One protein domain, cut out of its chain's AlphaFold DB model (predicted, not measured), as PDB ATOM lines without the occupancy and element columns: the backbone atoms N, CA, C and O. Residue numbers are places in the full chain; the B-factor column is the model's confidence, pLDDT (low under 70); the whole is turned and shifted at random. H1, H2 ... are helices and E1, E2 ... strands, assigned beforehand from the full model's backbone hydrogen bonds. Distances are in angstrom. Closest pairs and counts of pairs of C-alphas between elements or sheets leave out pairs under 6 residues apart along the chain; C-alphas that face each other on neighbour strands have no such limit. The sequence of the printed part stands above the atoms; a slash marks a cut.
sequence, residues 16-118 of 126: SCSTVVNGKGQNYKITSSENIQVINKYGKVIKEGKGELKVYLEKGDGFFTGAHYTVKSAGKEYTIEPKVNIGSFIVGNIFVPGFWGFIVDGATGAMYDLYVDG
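AT A GLANCE: This is residues 16 to 118 of the 126 residues of an uncharacterized protein of Streptobacillus moniliformis (strain ATCC 14647 / DSM 12112 / NCTC 10651 / 9901) (UniProt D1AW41). What shape do these atoms make? They make a rod: one curled antiparallel sheet of five strands, folded back on itself with E2 and E1 facing E4 and E5 and E3 as the hinge, and a cluster of three small helices, H1, H2 and H3, at one end. Which parts come in which order? The printed part has 103 residues with three named helices and five named strands, along the chain H1 E1 E2 E3 E4 H2 H3 E5, of mixed class; the sheet's order is E2 E1 E3 E4 E5. How spread out is it? It is only just compact, close to loose, with a radius of gyration of the C-alphas of 15.0 A and spans of 48 by 22 by 20 A.

IN THESE COORDINATES: Where do the first elements lie? H1 is residues 18 to 21, with C-alpha 18 at (-78.181, 37.032, 83.473). E1 is residues 25 to 40, 13.9 A long, and bends by 164 degrees at residue 28; E2 is residues 45 to 58, 14.2 A long, and bends by 152 degrees at residue 50. What follows? E3 is residues 69 to 73, 13.4 A long, and E4 is residues 76 to 84, 26.6 A long. H2 is residues 86 to 92, 9.7 A long, H3 is residues 98 to 108, 15.3 A long, and E5 is residues 112 to 116, 13.1 A long, ending with C-alpha 116 at (-67.353, 35.296, 65.409).

HOW THE PARTS SIT: What pairs the strands? E2 and E1, a hairpin, have N 28 and O 55 at 2.8 A; E1 and E3 have N 39 and O 70 at 2.8 A. E3 and E4, a hairpin, have N 71 and O 78 at 2.9 A; E4 and E5 have N 83 and O 113 at 2.8 A, each pair within hydrogen-bond range. How do the helices stand? H1 touches H2, the closest C-alphas being Ser 18 and Gly 92 at 4.2 A, and touches H3, with Thr 19 and Asp 105 at 6.0 A. H2 touches H3, about perpendicular at 74 degrees, with the closest C-alphas, Phe 89 and Phe 102, at 7.5 A. Do they meet the sheet, and are their backbones formed? H1 is not on the sheet, while H2 with residues 86 to 89 and H3 with residues 105 to 108 only graze it. In H2 and H3 every O i to N i+4 pair is within hydrogen-bond range; H1 is too short for such a pair.

THE WHOLE: How far does it reach? The two C-alphas farthest apart, those of Ser 33 and Pro 97, are 48.8 A apart. Are there cuts or long links? The printed part has no cut and no long link. Where is confidence low? The mean pLDDT of the printed part is 89.0, and residues 16 to 20, 92 and 95 to 98 are under 70.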
ATOM      1  N   SER A  16     -80.246  36.254  91.115       53.62
ATOM      2  CA  SER A  16     -80.591  35.593  89.852       53.62
ATOM      3  C   SER A  16     -80.752  36.663  88.759       53.62
ATOM      4  O   SER A  16     -81.855  37.150  88.516       53.62
ATOM      5  N   CYS A  17     -79.654  37.063  88.120       58.97
ATOM      6  CA  CYS A  17     -79.694  37.890  86.906       58.97
ATOM      7  C   CYS A  17     -78.808  37.254  85.830       58.97
ATOM      8  O   CYS A  17     -77.807  36.611  86.169       58.97
ATOM      9  N   SER A  18     -79.091  37.487  84.540       62.41
ATOM     10  CA  SER A  18     -78.181  37.032  83.473       62.41
ATOM     11  C   SER A  18     -76.801  37.670  83.619       62.41
ATOM     12  O   SER A  18     -75.794  37.044  83.323       62.41
ATOM     13  N   THR A  19     -76.709  38.861  84.210       61.75
ATOM     14  CA  THR A  19     -75.422  39.471  84.582       61.75
ATOM     15  C   THR A  19     -74.532  38.564  85.451       61.75
ATOM     16  O   THR A  19     -73.313  38.586  85.287       61.75
ATOM     17  N   VAL A  20     -75.110  37.745  86.337       66.69
ATOM     18  CA  VAL A  20     -74.361  36.794  87.183       66.69
ATOM     19  C   VAL A  20     -74.026  35.512  86.418       66.69
ATOM     20  O   VAL A  20     -72.934  34.973  86.572       66.69
ATOM     21  N   VAL A  21     -74.944  35.042  85.570       71.94
ATOM     22  CA  VAL A  21     -74.810  33.770  84.839       71.94
ATOM     23  C   VAL A  21     -73.943  33.906  83.578       71.94
ATOM     24  O   VAL A  21     -73.093  33.061  83.321       71.94
ATOM     25  N   ASN A  22     -74.148  34.964  82.792       76.94
ATOM     26  CA  ASN A  22     -73.523  35.201  81.487       76.94
ATOM     27  C   ASN A  22     -72.335  36.171  81.516       76.94
ATOM     28  O   ASN A  22     -71.587  36.262  80.537       76.94
ATOM     29  N   GLY A  23     -72.197  36.940  82.599       83.56
ATOM     30  CA  GLY A  23     -71.238  38.037  82.697       83.56
ATOM     31  C   GLY A  23     -71.501  39.178  81.701       83.56
ATOM     32  O   GLY A  23     -72.368  39.108  80.834       83.56
ATOM     33  N   LYS A  24     -70.724  40.259  81.820       90.38
ATOM     34  CA  LYS A  24     -70.827  41.452  80.951       90.38
ATOM     35  C   LYS A  24     -69.912  41.416  79.724       90.38
ATOM     36  O   LYS A  24     -69.956  42.320  78.898       90.38
ATOM     37  N   GLY A  25     -69.076  40.390  79.597       93.56
ATOM     38  CA  GLY A  25     -68.082  40.292  78.535       93.56
ATOM     39  C   GLY A  25     -67.582  38.869  78.322       93.56
ATOM     40  O   GLY A  25     -67.874  37.972  79.112       93.56
ATOM     41  N   GLN A  26     -66.832  38.674  77.243       95.69
ATOM     42  CA  GLN A  26     -66.238  37.404  76.830       95.69
ATOM     43  C   GLN A  26     -64.727  37.548  76.663       95.69
ATOM     44  O   GLN A  26     -64.229  38.548  76.151       95.69
ATOM     45  N   ASN A  27     -63.994  36.518  77.083       96.88
ATOM     46  CA  ASN A  27     -62.564  36.418  76.828       96.88
ATOM     47  C   ASN A  27     -62.334  35.759  75.473       96.88
ATOM     48  O   ASN A  27     -62.872  34.684  75.219       96.88
ATOM     49  N   TYR A  28     -61.483  36.369  74.659       97.69
ATOM     50  CA  TYR A  28     -61.054  35.857  73.369       97.69
ATOM     51  C   TYR A  28     -59.566  35.542  73.378       97.69
ATOM     52  O   TYR A  28     -58.757  36.295  73.928       97.69
ATOM     53  N   LYS A  29     -59.210  34.447  72.708       98.06
ATOM     54  CA  LYS A  29     -57.843  34.101  72.327       98.06
ATOM     55  C   LYS A  29     -57.708  34.263  70.815       98.06
ATOM     56  O   LYS A  29     -58.310  33.518  70.047       98.06
ATOM     57  N   ILE A  30     -56.908  35.235  70.398       97.94
ATOM     58  CA  ILE A  30     -56.679  35.566  68.992       97.94
ATOM     59  C   ILE A  30     -55.232  35.217  68.651       97.94
ATOM     60  O   ILE A  30     -54.323  35.577  69.397       97.94
ATOM     61  N   THR A  31     -54.997  34.497  67.558       97.56
ATOM     62  CA  THR A  31     -53.649  34.071  67.159       97.56
ATOM     63  C   THR A  31     -53.367  34.399  65.699       97.56
ATOM     64  O   THR A  31     -54.183  34.096  64.831       97.56
ATOM     65  N   SER A  32     -52.210  35.012  65.440       96.94
ATOM     66  CA  SER A  32     -51.724  35.375  64.105       96.94
ATOM     67  C   SER A  32     -50.195  35.479  64.084       96.94
ATOM     68  O   SER A  32     -49.572  35.819  65.093       96.94
ATOM     69  N   SER A  33     -49.576  35.225  62.928       95.38
ATOM     70  CA  SER A  33     -48.149  35.493  62.689       95.38
ATOM     71  C   SER A  33     -47.843  36.986  62.503       95.38
ATOM     72  O   SER A  33     -46.695  37.410  62.668       95.38
ATOM     73  N   GLU A  34     -48.861  37.792  62.197       96.38
ATOM     74  CA  GLU A  34     -48.769  39.233  61.960       96.38
ATOM     75  C   GLU A  34     -49.407  40.058  63.086       96.38
ATOM     76  O   GLU A  34     -49.843  39.529  64.111       96.38
ATOM     77  N   ASN A  35     -49.419  41.385  62.920       97.44
ATOM     78  CA  ASN A  35     -50.081  42.282  63.857       97.44
ATOM     79  C   ASN A  35     -51.599  42.049  63.839       97.44
ATOM     80  O   ASN A  35     -52.217  41.953  62.778       97.44
ATOM     81  N   ILE A  36     -52.188  41.961  65.022       98.31
ATOM     82  CA  ILE A  36     -53.612  41.794  65.286       98.31
ATOM     83  C   ILE A  36     -54.139  43.143  65.759       98.31
ATOM     84  O   ILE A  36     -53.578  43.731  66.682       98.31
ATOM     85  N   GLN A  37     -55.246  43.598  65.183       98.44
ATOM     86  CA  GLN A  37     -55.980  44.771  65.645       98.44
ATOM     87  C   GLN A  37     -57.415  44.384  65.966       98.44
ATOM     88  O   GLN A  37     -58.106  43.802  65.134       98.44
ATOM     89  N   VAL A  38     -57.865  44.727  67.167       98.31
ATOM     90  CA  VAL A  38     -59.263  44.621  67.580       98.31
ATOM     91  C   VAL A  38     -59.857  46.021  67.563       98.31
ATOM     92  O   VAL A  38     -59.393  46.916  68.275       98.31
ATOM     93  N   ILE A  39     -60.875  46.205  66.735       98.50
ATOM     94  CA  ILE A  39     -61.480  47.493  66.413       98.50
ATOM     95  C   ILE A  39     -62.941  47.443  66.850       98.50
ATOM     96  O   ILE A  39     -63.619  46.449  66.604       98.50
ATOM     97  N   ASN A  40     -63.430  48.481  67.521       97.69
ATOM     98  CA  ASN A  40     -64.845  48.576  67.883       97.69
ATOM     99  C   ASN A  40     -65.689  49.184  66.746       97.69
ATOM    100  O   ASN A  40     -65.158  49.701  65.763       97.69
ATOM    101  N   LYS A  41     -67.015  49.187  66.907       96.31
ATOM    102  CA  LYS A  41     -67.953  49.750  65.917       96.31
ATOM    103  C   LYS A  41     -67.737  51.234  65.583       96.31
ATOM    104  O   LYS A  41     -68.189  51.696  64.543       96.31
ATOM    105  N   TYR A  42     -67.039  51.975  66.444       96.38
ATOM    106  CA  TYR A  42     -66.691  53.383  66.231       96.38
ATOM    107  C   TYR A  42     -65.374  53.562  65.456       96.38
ATOM    108  O   TYR A  42     -64.873  54.678  65.346       96.38
ATOM    109  N   GLY A  43     -64.770  52.473  64.966       96.62
ATOM    110  CA  GLY A  43     -63.498  52.495  64.244       96.62
ATOM    111  C   GLY A  43     -62.267  52.677  65.138       96.62
ATOM    112  O   GLY A  43     -61.160  52.842  64.630       96.62
ATOM    113  N   LYS A  44     -62.421  52.635  66.467       97.38
ATOM    114  CA  LYS A  44     -61.306  52.778  67.410       97.38
ATOM    115  C   LYS A  44     -60.633  51.428  67.641       97.38
ATOM    116  O   LYS A  44     -61.292  50.465  68.033       97.38
ATOM    117  N   VAL A  45     -59.310  51.382  67.484       97.88
ATOM    118  CA  VAL A  45     -58.485  50.250  67.931       97.88
ATOM    119  C   VAL A  45     -58.514  50.211  69.459       97.88
ATOM    120  O   VAL A  45     -58.031  51.127  70.125       97.88
ATOM    121  N   ILE A  46     -59.124  49.170  70.020       97.19
ATOM    122  CA  ILE A  46     -59.237  48.978  71.473       97.19
ATOM    123  C   ILE A  46     -58.137  48.069  72.021       97.19
ATOM    124  O   ILE A  46     -57.822  48.120  73.211       97.19
ATOM    125  N   LYS A  47     -57.546  47.236  71.159       97.38
ATOM    126  CA  LYS A  47     -56.424  46.370  71.503       97.38
ATOM    127  C   LYS A  47     -55.631  46.004  70.255       97.38
ATOM    128  O   LYS A  47     -56.210  45.796  69.194       97.38
ATOM    129  N   GLU A  48     -54.325  45.861  70.413       97.44
ATOM    130  CA  GLU A  48     -53.428  45.362  69.376       97.44
ATOM    131  C   GLU A  48     -52.319  44.489  69.977       97.44
ATOM    132  O   GLU A  48     -52.070  44.530  71.188       97.44
ATOM    133  N   GLY A  49     -51.690  43.661  69.145       96.19
ATOM    134  CA  GLY A  49     -50.600  42.770  69.544       96.19
ATOM    135  C   GLY A  49     -50.185  41.816  68.426       96.19
ATOM    136  O   GLY A  49     -50.764  41.829  67.349       96.19
ATOM    137  N   LYS A  50     -49.197  40.956  68.672       94.56
ATOM    138  CA  LYS A  50     -48.675  39.989  67.690       94.56
ATOM    139  C   LYS A  50     -48.521  38.609  68.330       94.56
ATOM    140  O   LYS A  50     -48.243  38.521  69.526       94.56
ATOM    141  N   GLY A  51     -48.658  37.540  67.546       95.31
ATOM    142  CA  GLY A  51     -48.562  36.171  68.053       95.31
ATOM    143  C   GLY A  51     -49.878  35.742  68.689       95.31
ATOM    144  O   GLY A  51     -50.835  35.459  67.978       95.31
ATOM    145  N   GLU A  52     -49.938  35.707  70.019       97.25
ATOM    146  CA  GLU A  52     -51.148  35.385  70.781       97.25
ATOM    147  C   GLU A  52     -51.639  36.618  71.548       97.25
ATOM    148  O   GLU A  52     -50.943  37.143  72.418       97.25
ATOM    149  N   LEU A  53     -52.862  37.059  71.255       97.38
ATOM    150  CA  LEU A  53     -53.532  38.162  71.928       97.38
ATOM    151  C   LEU A  53     -54.739  37.639  72.713       97.38
ATOM    152  O   LEU A  53     -55.706  37.146  72.135       97.38
ATOM    153  N   LYS A  54     -54.694  37.784  74.040       97.62
ATOM    154  CA  LYS A  54     -55.849  37.562  74.918       97.62
ATOM    155  C   LYS A  54     -56.537  38.892  75.188       97.62
ATOM    156  O   LYS A  54     -55.884  39.840  75.627       97.62
ATOM    157  N   VAL A  55     -57.837  38.968  74.930       97.06
ATOM    158  CA  VAL A  55     -58.616  40.200  75.099       97.06
ATOM    159  C   VAL A  55     -59.964  39.900  75.739       97.06
ATOM    160  O   VAL A  55     -60.611  38.914  75.404       97.06
ATOM    161  N   TYR A  56     -60.376  40.753  76.673       97.06
ATOM    162  CA  TYR A  56     -61.727  40.759  77.220       97.06
ATOM    163  C   TYR A  56     -62.560  41.775  76.439       97.06
ATOM    164  O   TYR A  56     -62.173  42.941  76.362       97.06
ATOM    165  N   LEU A  57     -63.664  41.328  75.845       97.50
ATOM    166  CA  LEU A  57     -64.583  42.163  75.076       97.50
ATOM    167  C   LEU A  57     -65.910  42.275  75.812       97.50
ATOM    168  O   LEU A  57     -66.497  41.263  76.194       97.50
ATOM    169  N   GLU A  58     -66.377  43.502  76.012       96.31
ATOM    170  CA  GLU A  58     -67.698  43.754  76.578       96.31
ATOM    171  C   GLU A  58     -68.781  43.312  75.586       96.31
ATOM    172  O   GLU A  58     -68.635  43.436  74.375       96.31
ATOM    173  N   LYS A  59     -69.871  42.744  76.097       95.75
ATOM    174  CA  LYS A  59     -70.998  42.258  75.285       95.75
ATOM    175  C   LYS A  59     -71.968  43.381  74.907       95.75
ATOM    176  O   LYS A  59     -72.695  43.262  73.923       95.75
ATOM    177  N   GLY A  60     -71.983  44.459  75.691       93.81
ATOM    178  CA  GLY A  60     -72.823  45.637  75.491       93.81
ATOM    179  C   GLY A  60     -72.009  46.877  75.140       93.81
ATOM    180  O   GLY A  60     -70.845  46.994  75.502       93.81
ATOM    181  N   ASP A  61     -72.653  47.808  74.449       93.75
ATOM    182  CA  ASP A  61     -72.108  49.116  74.069       93.75
ATOM    183  C   ASP A  61     -73.200  50.193  74.205       93.75
ATOM    184  O   ASP A  61     -73.449  51.002  73.308       93.75
ATOM    185  N   GLY A  62     -73.938  50.111  75.316       90.38
ATOM    186  CA  GLY A  62     -75.068  50.975  75.648       90.38
ATOM    187  C   GLY A  62     -76.299  50.209  76.137       90.38
ATOM    188  O   GLY A  62     -76.329  48.981  76.182       90.38
ATOM    189  N   PHE A  63     -77.341  50.961  76.492       88.44
ATOM    190  CA  PHE A  63     -78.614  50.419  76.968       88.44
ATOM    191  C   PHE A  63     -79.321  49.667  75.831       88.44
ATOM    192  O   PHE A  63     -79.632  50.264  74.800       88.44
ATOM    193  N   PHE A  64     -79.529  48.356  75.996       89.06
ATOM    194  CA  PHE A  64     -80.084  47.466  74.963       89.06
ATOM    195  C   PHE A  64     -79.335  47.528  73.625       89.06
ATOM    196  O   PHE A  64     -79.922  47.368  72.556       89.06
ATOM    197  N   THR A  65     -78.029  47.784  73.680       93.31
ATOM    198  CA  THR A  65     -77.181  47.856  72.492       93.31
ATOM    199  C   THR A  65     -76.038  46.869  72.648       93.31
ATOM    200  O   THR A  65     -75.219  47.004  73.554       93.31
ATOM    201  N   GLY A  66     -75.981  45.872  71.768       94.44
ATOM    202  CA  GLY A  66     -74.879  44.919  71.736       94.44
ATOM    203  C   GLY A  66     -73.600  45.541  71.171       94.44
ATOM    204  O   GLY A  66     -73.647  46.454  70.339       94.44
ATOM    205  N   ALA A  67     -72.451  45.049  71.622       96.75
ATOM    206  CA  ALA A  67     -71.156  45.483  71.118       96.75
ATOM    207  C   ALA A  67     -70.796  44.763  69.811       96.75
ATOM    208  O   ALA A  67     -70.986  43.555  69.689       96.75
ATOM    209  N   HIS A  68     -70.229  45.504  68.855       98.19
ATOM    210  CA  HIS A  68     -69.684  44.954  67.614       98.19
ATOM    211  C   HIS A  68     -68.185  45.226  67.529       98.19
ATOM    212  O   HIS A  68     -67.726  46.332  67.850       98.19
ATOM    213  N   TYR A  69     -67.445  44.234  67.038       98.38
ATOM    214  CA  TYR A  69     -66.007  44.341  66.831       98.38
ATOM    215  C   TYR A  69     -65.580  43.783  65.478       98.38
ATOM    216  O   TYR A  69     -66.206  42.882  64.922       98.38
ATOM    217  N   THR A  70     -64.457  44.285  64.985       98.38
ATOM    218  CA  THR A  70     -63.738  43.735  63.838       98.38
ATOM    219  C   THR A  70     -62.328  43.390  64.283       98.38
ATOM    220  O   THR A  70     -61.631  44.226  64.859       98.38
ATOM    221  N   VAL A  71     -61.899  42.160  64.019       98.12
ATOM    222  CA  VAL A  71     -60.527  41.719  64.261       98.12
ATOM    223  C   VAL A  71     -59.818  41.616  62.923       98.12
ATOM    224  O   VAL A  71     -60.252  40.858  62.059       98.12
ATOM    225  N   LYS A  72     -58.727  42.361  62.751       97.88
ATOM    226  CA  LYS A  72     -57.941  42.392  61.513       97.88
ATOM    227  C   LYS A  72     -56.539  41.857  61.751       97.88
ATOM    228  O   LYS A  72     -55.898  42.227  62.736       97.88
ATOM    229  N   SER A  73     -56.059  41.010  60.849       97.38
ATOM    230  CA  SER A  73     -54.662  40.569  60.804       97.38
ATOM    231  C   SER A  73     -54.349  39.926  59.454       97.38
ATOM    232  O   SER A  73     -55.227  39.302  58.861       97.38
ATOM    233  N   ALA A  74     -53.115  40.068  58.959       92.75
ATOM    234  CA  ALA A  74     -52.652  39.437  57.715       92.75
ATOM    235  C   ALA A  74     -53.577  39.660  56.498       92.75
ATOM    236  O   ALA A  74     -53.805  38.757  55.695       92.75
ATOM    237  N   GLY A  75     -54.180  40.851  56.392       92.75
ATOM    238  CA  GLY A  75     -55.120  41.199  55.316       92.75
ATOM    239  C   GLY A  75     -56.479  40.485  55.373       92.75
ATOM    240  O   GLY A  75     -57.292  40.672  54.471       92.75
ATOM    241  N   LYS A  76     -56.745  39.687  56.413       96.00
ATOM    242  CA  LYS A  76     -58.044  39.063  56.683       96.00
ATOM    243  C   LYS A  76     -58.764  39.796  57.807       96.00
ATOM    244  O   LYS A  76     -58.142  40.437  58.661       96.00
ATOM    245  N   GLU A  77     -60.081  39.637  57.839       97.19
ATOM    246  CA  GLU A  77     -60.944  40.234  58.851       97.19
ATOM    247  C   GLU A  77     -61.948  39.203  59.366       97.19
ATOM    248  O   GLU A  77     -62.504  38.435  58.585       97.19
ATOM    249  N   TYR A  78     -62.173  39.218  60.678       97.81
ATOM    250  CA  TYR A  78     -63.259  38.509  61.348       97.81
ATOM    251  C   TYR A  78     -64.190  39.533  61.987       97.81
ATOM    252  O   TYR A  78     -63.735  40.510  62.594       97.81
ATOM    253  N   THR A  79     -65.489  39.292  61.891       98.00
ATOM    254  CA  THR A  79     -66.515  40.110  62.538       98.00
ATOM    255  C   THR A  79     -66.987  39.441  63.818       98.00
ATOM    256  O   THR A  79     -67.167  38.226  63.873       98.00
ATOM    257  N   ILE A  80     -67.156  40.233  64.874       98.06
ATOM    258  CA  ILE A  80     -67.728  39.787  66.141       98.06
ATOM    259  C   ILE A  80     -69.036  40.536  66.352       98.06
ATOM    260  O   ILE A  80     -69.039  41.765  66.465       98.06
ATOM    261  N   GLU A  81     -70.132  39.790  66.414       97.81
ATOM    262  CA  GLU A  81     -71.486  40.331  66.479       97.81
ATOM    263  C   GLU A  81     -72.234  39.841  67.726       97.81
ATOM    264  O   GLU A  81     -72.122  38.667  68.097       97.81
ATOM    265  N   PRO A  82     -73.038  40.706  68.360       96.50
ATOM    266  CA  PRO A  82     -73.846  40.346  69.504       96.50
ATOM    267  C   PRO A  82     -75.114  39.608  69.052       96.50
ATOM    268  O   PRO A  82     -75.801  40.018  68.116       96.50
ATOM    269  N   LYS A  83     -75.478  38.544  69.762       95.31
ATOM    270  CA  LYS A  83     -76.768  37.855  69.633       95.31
ATOM    271  C   LYS A  83     -77.407  37.710  71.000       95.31
ATOM    272  O   LYS A  83     -76.724  37.418  71.974       95.31
ATOM    273  N   VAL A  84     -78.720  37.902  71.075       90.31
ATOM    274  CA  VAL A  84     -79.459  37.761  72.335       90.31
ATOM    275  C   VAL A  84     -79.410  36.304  72.804       90.31
ATOM    276  O   VAL A  84     -79.849  35.399  72.092       90.31
ATOM    277  N   ASN A  85     -78.916  36.078  74.019       85.94
ATOM    278  CA  ASN A  85     -78.938  34.788  74.690       85.94
ATOM    279  C   ASN A  85     -80.221  34.652  75.522       85.94
ATOM    280  O   ASN A  85     -80.281  34.973  76.710       85.94
ATOM    281  N   ILE A  86     -81.261  34.133  74.869       80.56
ATOM    282  CA  ILE A  86     -82.576  33.901  75.481       80.56
ATOM    283  C   ILE A  86     -82.479  32.880  76.629       80.56
ATOM    284  O   ILE A  86     -83.152  33.030  77.647       80.56
ATOM    285  N   GLY A  87     -81.621  31.863  76.503       77.75
ATOM    286  CA  GLY A  87     -81.464  30.821  77.521       77.75
ATOM    287  C   GLY A  87     -80.914  31.369  78.837       77.75
ATOM    288  O   GLY A  87     -81.487  31.134  79.899       77.75
ATOM    289  N   SER A  88     -79.844  32.158  78.763       75.31
ATOM    290  CA  SER A  88     -79.232  32.795  79.930       75.31
ATOM    291  C   SER A  88     -80.137  33.855  80.555       75.31
ATOM    292  O   SER A  88     -80.142  34.021  81.773       75.31
ATOM    293  N   PHE A  89     -80.955  34.530  79.746       74.94
ATOM    294  CA  PHE A  89     -81.979  35.439  80.246       74.94
ATOM    295  C   PHE A  89     -83.051  34.711  81.076       74.94
ATOM    296  O   PHE A  89     -83.372  35.152  82.179       74.94
ATOM    297  N   ILE A  90     -83.574  33.582  80.582       73.56
ATOM    298  CA  ILE A  90     -84.608  32.794  81.279       73.56
ATOM    299  C   ILE A  90     -84.050  32.170  82.562       73.56
ATOM    300  O   ILE A  90     -84.669  32.279  83.618       73.56
ATOM    301  N   VAL A  91     -82.878  31.531  82.480       75.19
ATOM    302  CA  VAL A  91     -82.228  30.895  83.639       75.19
ATOM    303  C   VAL A  91     -81.810  31.943  84.666       75.19
ATOM    304  O   VAL A  91     -82.007  31.749  85.863       75.19
ATOM    305  N   GLY A  92     -81.267  33.065  84.192       65.88
ATOM    306  CA  GLY A  92     -80.862  34.184  85.025       65.88
ATOM    307  C   GLY A  92     -82.038  34.754  85.801       65.88
ATOM    308  O   GLY A  92     -81.928  34.893  87.004       65.88
ATOM    309  N   ASN A  93     -83.179  35.010  85.163       72.00
ATOM    310  CA  ASN A  93     -84.280  35.769  85.767       72.00
ATOM    311  C   ASN A  93     -85.425  34.908  86.322       72.00
ATOM    312  O   ASN A  93     -86.563  35.363  86.391       72.00
ATOM    313  N   ILE A  94     -85.149  33.673  86.743       70.88
ATOM    314  CA  ILE A  94     -86.185  32.772  87.274       70.88
ATOM    315  C   ILE A  94     -86.754  33.229  88.636       70.88
ATOM    316  O   ILE A  94     -87.919  32.962  88.922       70.88
ATOM    317  N   PHE A  95     -85.972  33.949  89.459       64.31
ATOM    318  CA  PHE A  95     -86.409  34.472  90.770       64.31
ATOM    319  C   PHE A  95     -86.556  36.001  90.824       64.31
ATOM    320  O   PHE A  95     -87.072  36.534  91.808       64.31
ATOM    321  N   VAL A  96     -86.139  36.718  89.779       65.31
ATOM    322  CA  VAL A  96     -86.338  38.169  89.634       65.31
ATOM    323  C   VAL A  96     -87.572  38.394  88.756       65.31
ATOM    324  O   VAL A  96     -87.736  37.682  87.769       65.31
ATOM    325  N   PRO A  97     -88.453  39.374  89.046       67.00
ATOM    326  CA  PRO A  97     -89.551  39.700  88.141       67.00
ATOM    327  C   PRO A  97     -88.982  39.963  86.742       67.00
ATOM    328  O   PRO A  97     -88.190  40.890  86.578       67.00
ATOM    329  N   GLY A  98     -89.357  39.148  85.748       68.31
ATOM    330  CA  GLY A  98     -88.676  39.098  84.444       68.31
ATOM    331  C   GLY A  98     -88.517  40.457  83.749       68.31
ATOM    332  O   GLY A  98     -87.544  40.669  83.032       68.31
ATOM    333  N   PHE A  99     -89.410  41.413  84.030       74.69
ATOM    334  CA  PHE A  99     -89.298  42.795  83.561       74.69
ATOM    335  C   PHE A  99     -88.069  43.534  84.118       74.69
ATOM    336  O   PHE A  99     -87.326  44.144  83.356       74.69
ATOM    337  N   TRP A 100     -87.805  43.457  85.426       76.69
ATOM    338  CA  TRP A 100     -86.640  44.115  86.031       76.69
ATOM    339  C   TRP A 100     -85.328  43.459  85.606       76.69
ATOM    340  O   TRP A 100     -84.363  44.164  85.314       76.69
ATOM    341  N   GLY A 101     -85.315  42.128  85.498       77.19
ATOM    342  CA  GLY A 101     -84.175  41.380  84.970       77.19
ATOM    343  C   GLY A 101     -83.812  41.798  83.545       77.19
ATOM    344  O   GLY A 101     -82.653  42.068  83.251       77.19
ATOM    345  N   PHE A 102     -84.820  41.968  82.684       80.44
ATOM    346  CA  PHE A 102     -84.634  42.400  81.295       80.44
ATOM    347  C   PHE A 102     -83.994  43.778  81.178       80.44
ATOM    348  O   PHE A 102     -83.057  43.957  80.400       80.44
ATOM    349  N   ILE A 103     -84.461  44.738  81.977       83.31
ATOM    350  CA  ILE A 103     -83.890  46.088  82.006       83.31
ATOM    351  C   ILE A 103     -82.434  46.057  82.474       83.31
ATOM    352  O   ILE A 103     -81.578  46.672  81.838       83.31
ATOM    353  N   VAL A 104     -82.136  45.330  83.554       82.44
ATOM    354  CA  VAL A 104     -80.767  45.236  84.082       82.44
ATOM    355  C   VAL A 104     -79.843  44.557  83.073       82.44
ATOM    356  O   VAL A 104     -78.779  45.095  82.778       82.44
ATOM    357  N   ASP A 105     -80.249  43.429  82.496       82.19
ATOM    358  CA  ASP A 105     -79.422  42.674  81.550       82.19
ATOM    359  C   ASP A 105     -79.233  43.413  80.213       82.19
ATOM    360  O   ASP A 105     -78.190  43.273  79.566       82.19
ATOM    361  N   GLY A 106     -80.201  44.245  79.814       83.62
ATOM    362  CA  GLY A 106     -80.076  45.155  78.675       83.62
ATOM    363  C   GLY A 106     -79.160  46.333  78.941       83.62
ATOM    364  O   GLY A 106     -78.392  46.723  78.065       83.62
ATOM    365  N   ALA A 107     -79.190  46.876  80.156       85.81
ATOM    366  CA  ALA A 107     -78.291  47.948  80.565       85.81
ATOM    367  C   ALA A 107     -76.834  47.483  80.683       85.81
ATOM    368  O   ALA A 107     -75.918  48.254  80.409       85.81
ATOM    369  N   THR A 108     -76.612  46.242  81.119       86.31
ATOM    370  CA  THR A 108     -75.267  45.694  81.344       86.31
ATOM    371  C   THR A 108     -74.684  44.976  80.130       86.31
ATOM    372  O   THR A 108     -73.504  44.632  80.155       86.31
ATOM    373  N   GLY A 109     -75.495  44.711  79.101       88.06
ATOM    374  CA  GLY A 109     -75.112  43.899  77.944       88.06
ATOM    375  C   GLY A 109     -75.057  42.394  78.222       88.06
ATOM    376  O   GLY A 109     -74.721  41.625  77.326       88.06
ATOM    377  N   ALA A 110     -75.404  41.952  79.435       88.19
ATOM    378  CA  ALA A 110     -75.360  40.542  79.818       88.19
ATOM    379  C   ALA A 110     -76.344  39.665  79.032       88.19
ATOM    380  O   ALA A 110     -76.154  38.454  78.938       88.19
ATOM    381  N   MET A 111     -77.366  40.273  78.422       89.25
ATOM    382  CA  MET A 111     -78.287  39.566  77.534       89.25
ATOM    383  C   MET A 111     -77.660  39.093  76.221       89.25
ATOM    384  O   MET A 111     -78.301  38.325  75.510       89.25
ATOM    385  N   TYR A 112     -76.467  39.572  75.855       93.94
ATOM    386  CA  TYR A 112     -75.831  39.214  74.592       93.94
ATOM    387  C   TYR A 112     -74.759  38.147  74.781       93.94
ATOM    388  O   TYR A 112     -74.110  38.054  75.817       93.94
ATOM    389  N   ASP A 113     -74.528  37.392  73.723       95.38
ATOM    390  CA  ASP A 113     -73.300  36.658  73.482       95.38
ATOM    391  C   ASP A 113     -72.674  37.152  72.189       95.38
ATOM    392  O   ASP A 113     -73.370  37.510  71.241       95.38
ATOM    393  N   LEU A 114     -71.355  37.154  72.146       96.94
ATOM    394  CA  LEU A 114     -70.564  37.574  71.008       96.94
ATOM    395  C   LEU A 114     -70.212  36.358  70.142       96.94
ATOM    396  O   LEU A 114     -69.701  35.344  70.632       96.94
ATOM    397  N   TYR A 115     -70.499  36.468  68.847       97.88
ATOM    398  CA  TYR A 115     -70.312  35.429  67.836       97.88
ATOM    399  C   TYR A 115     -69.298  35.895  66.804       97.88
ATOM    400  O   TYR A 115     -69.422  37.000  66.288       97.88
ATOM    401  N   VAL A 116     -68.342  35.036  66.459       97.94
ATOM    402  CA  VAL A 116     -67.353  35.296  65.409       97.94
ATOM    403  C   VAL A 116     -67.885  34.757  64.088       97.94
ATOM    404  O   VAL A 116     -68.098  33.549  63.976       97.94
ATOM    405  N   ASP A 117     -68.126  35.629  63.108       96.62
ATOM    406  CA  ASP A 117     -68.703  35.290  61.797       96.62
ATOM    407  C   ASP A 117     -69.902  34.330  61.921       96.62
ATOM    408  O   ASP A 117     -70.000  33.279  61.279       96.62
ATOM    409  N   GLY A 118     -70.795  34.650  62.859       95.31
ATOM    410  CA  GLY A 118     -71.996  33.871  63.142       95.31
ATOM    411  C   GLY A 118     -71.805  32.604  63.987       95.31
ATOM    412  O   GLY A 118     -72.819  31.993  64.337       95.31
TER     413      GLY A 118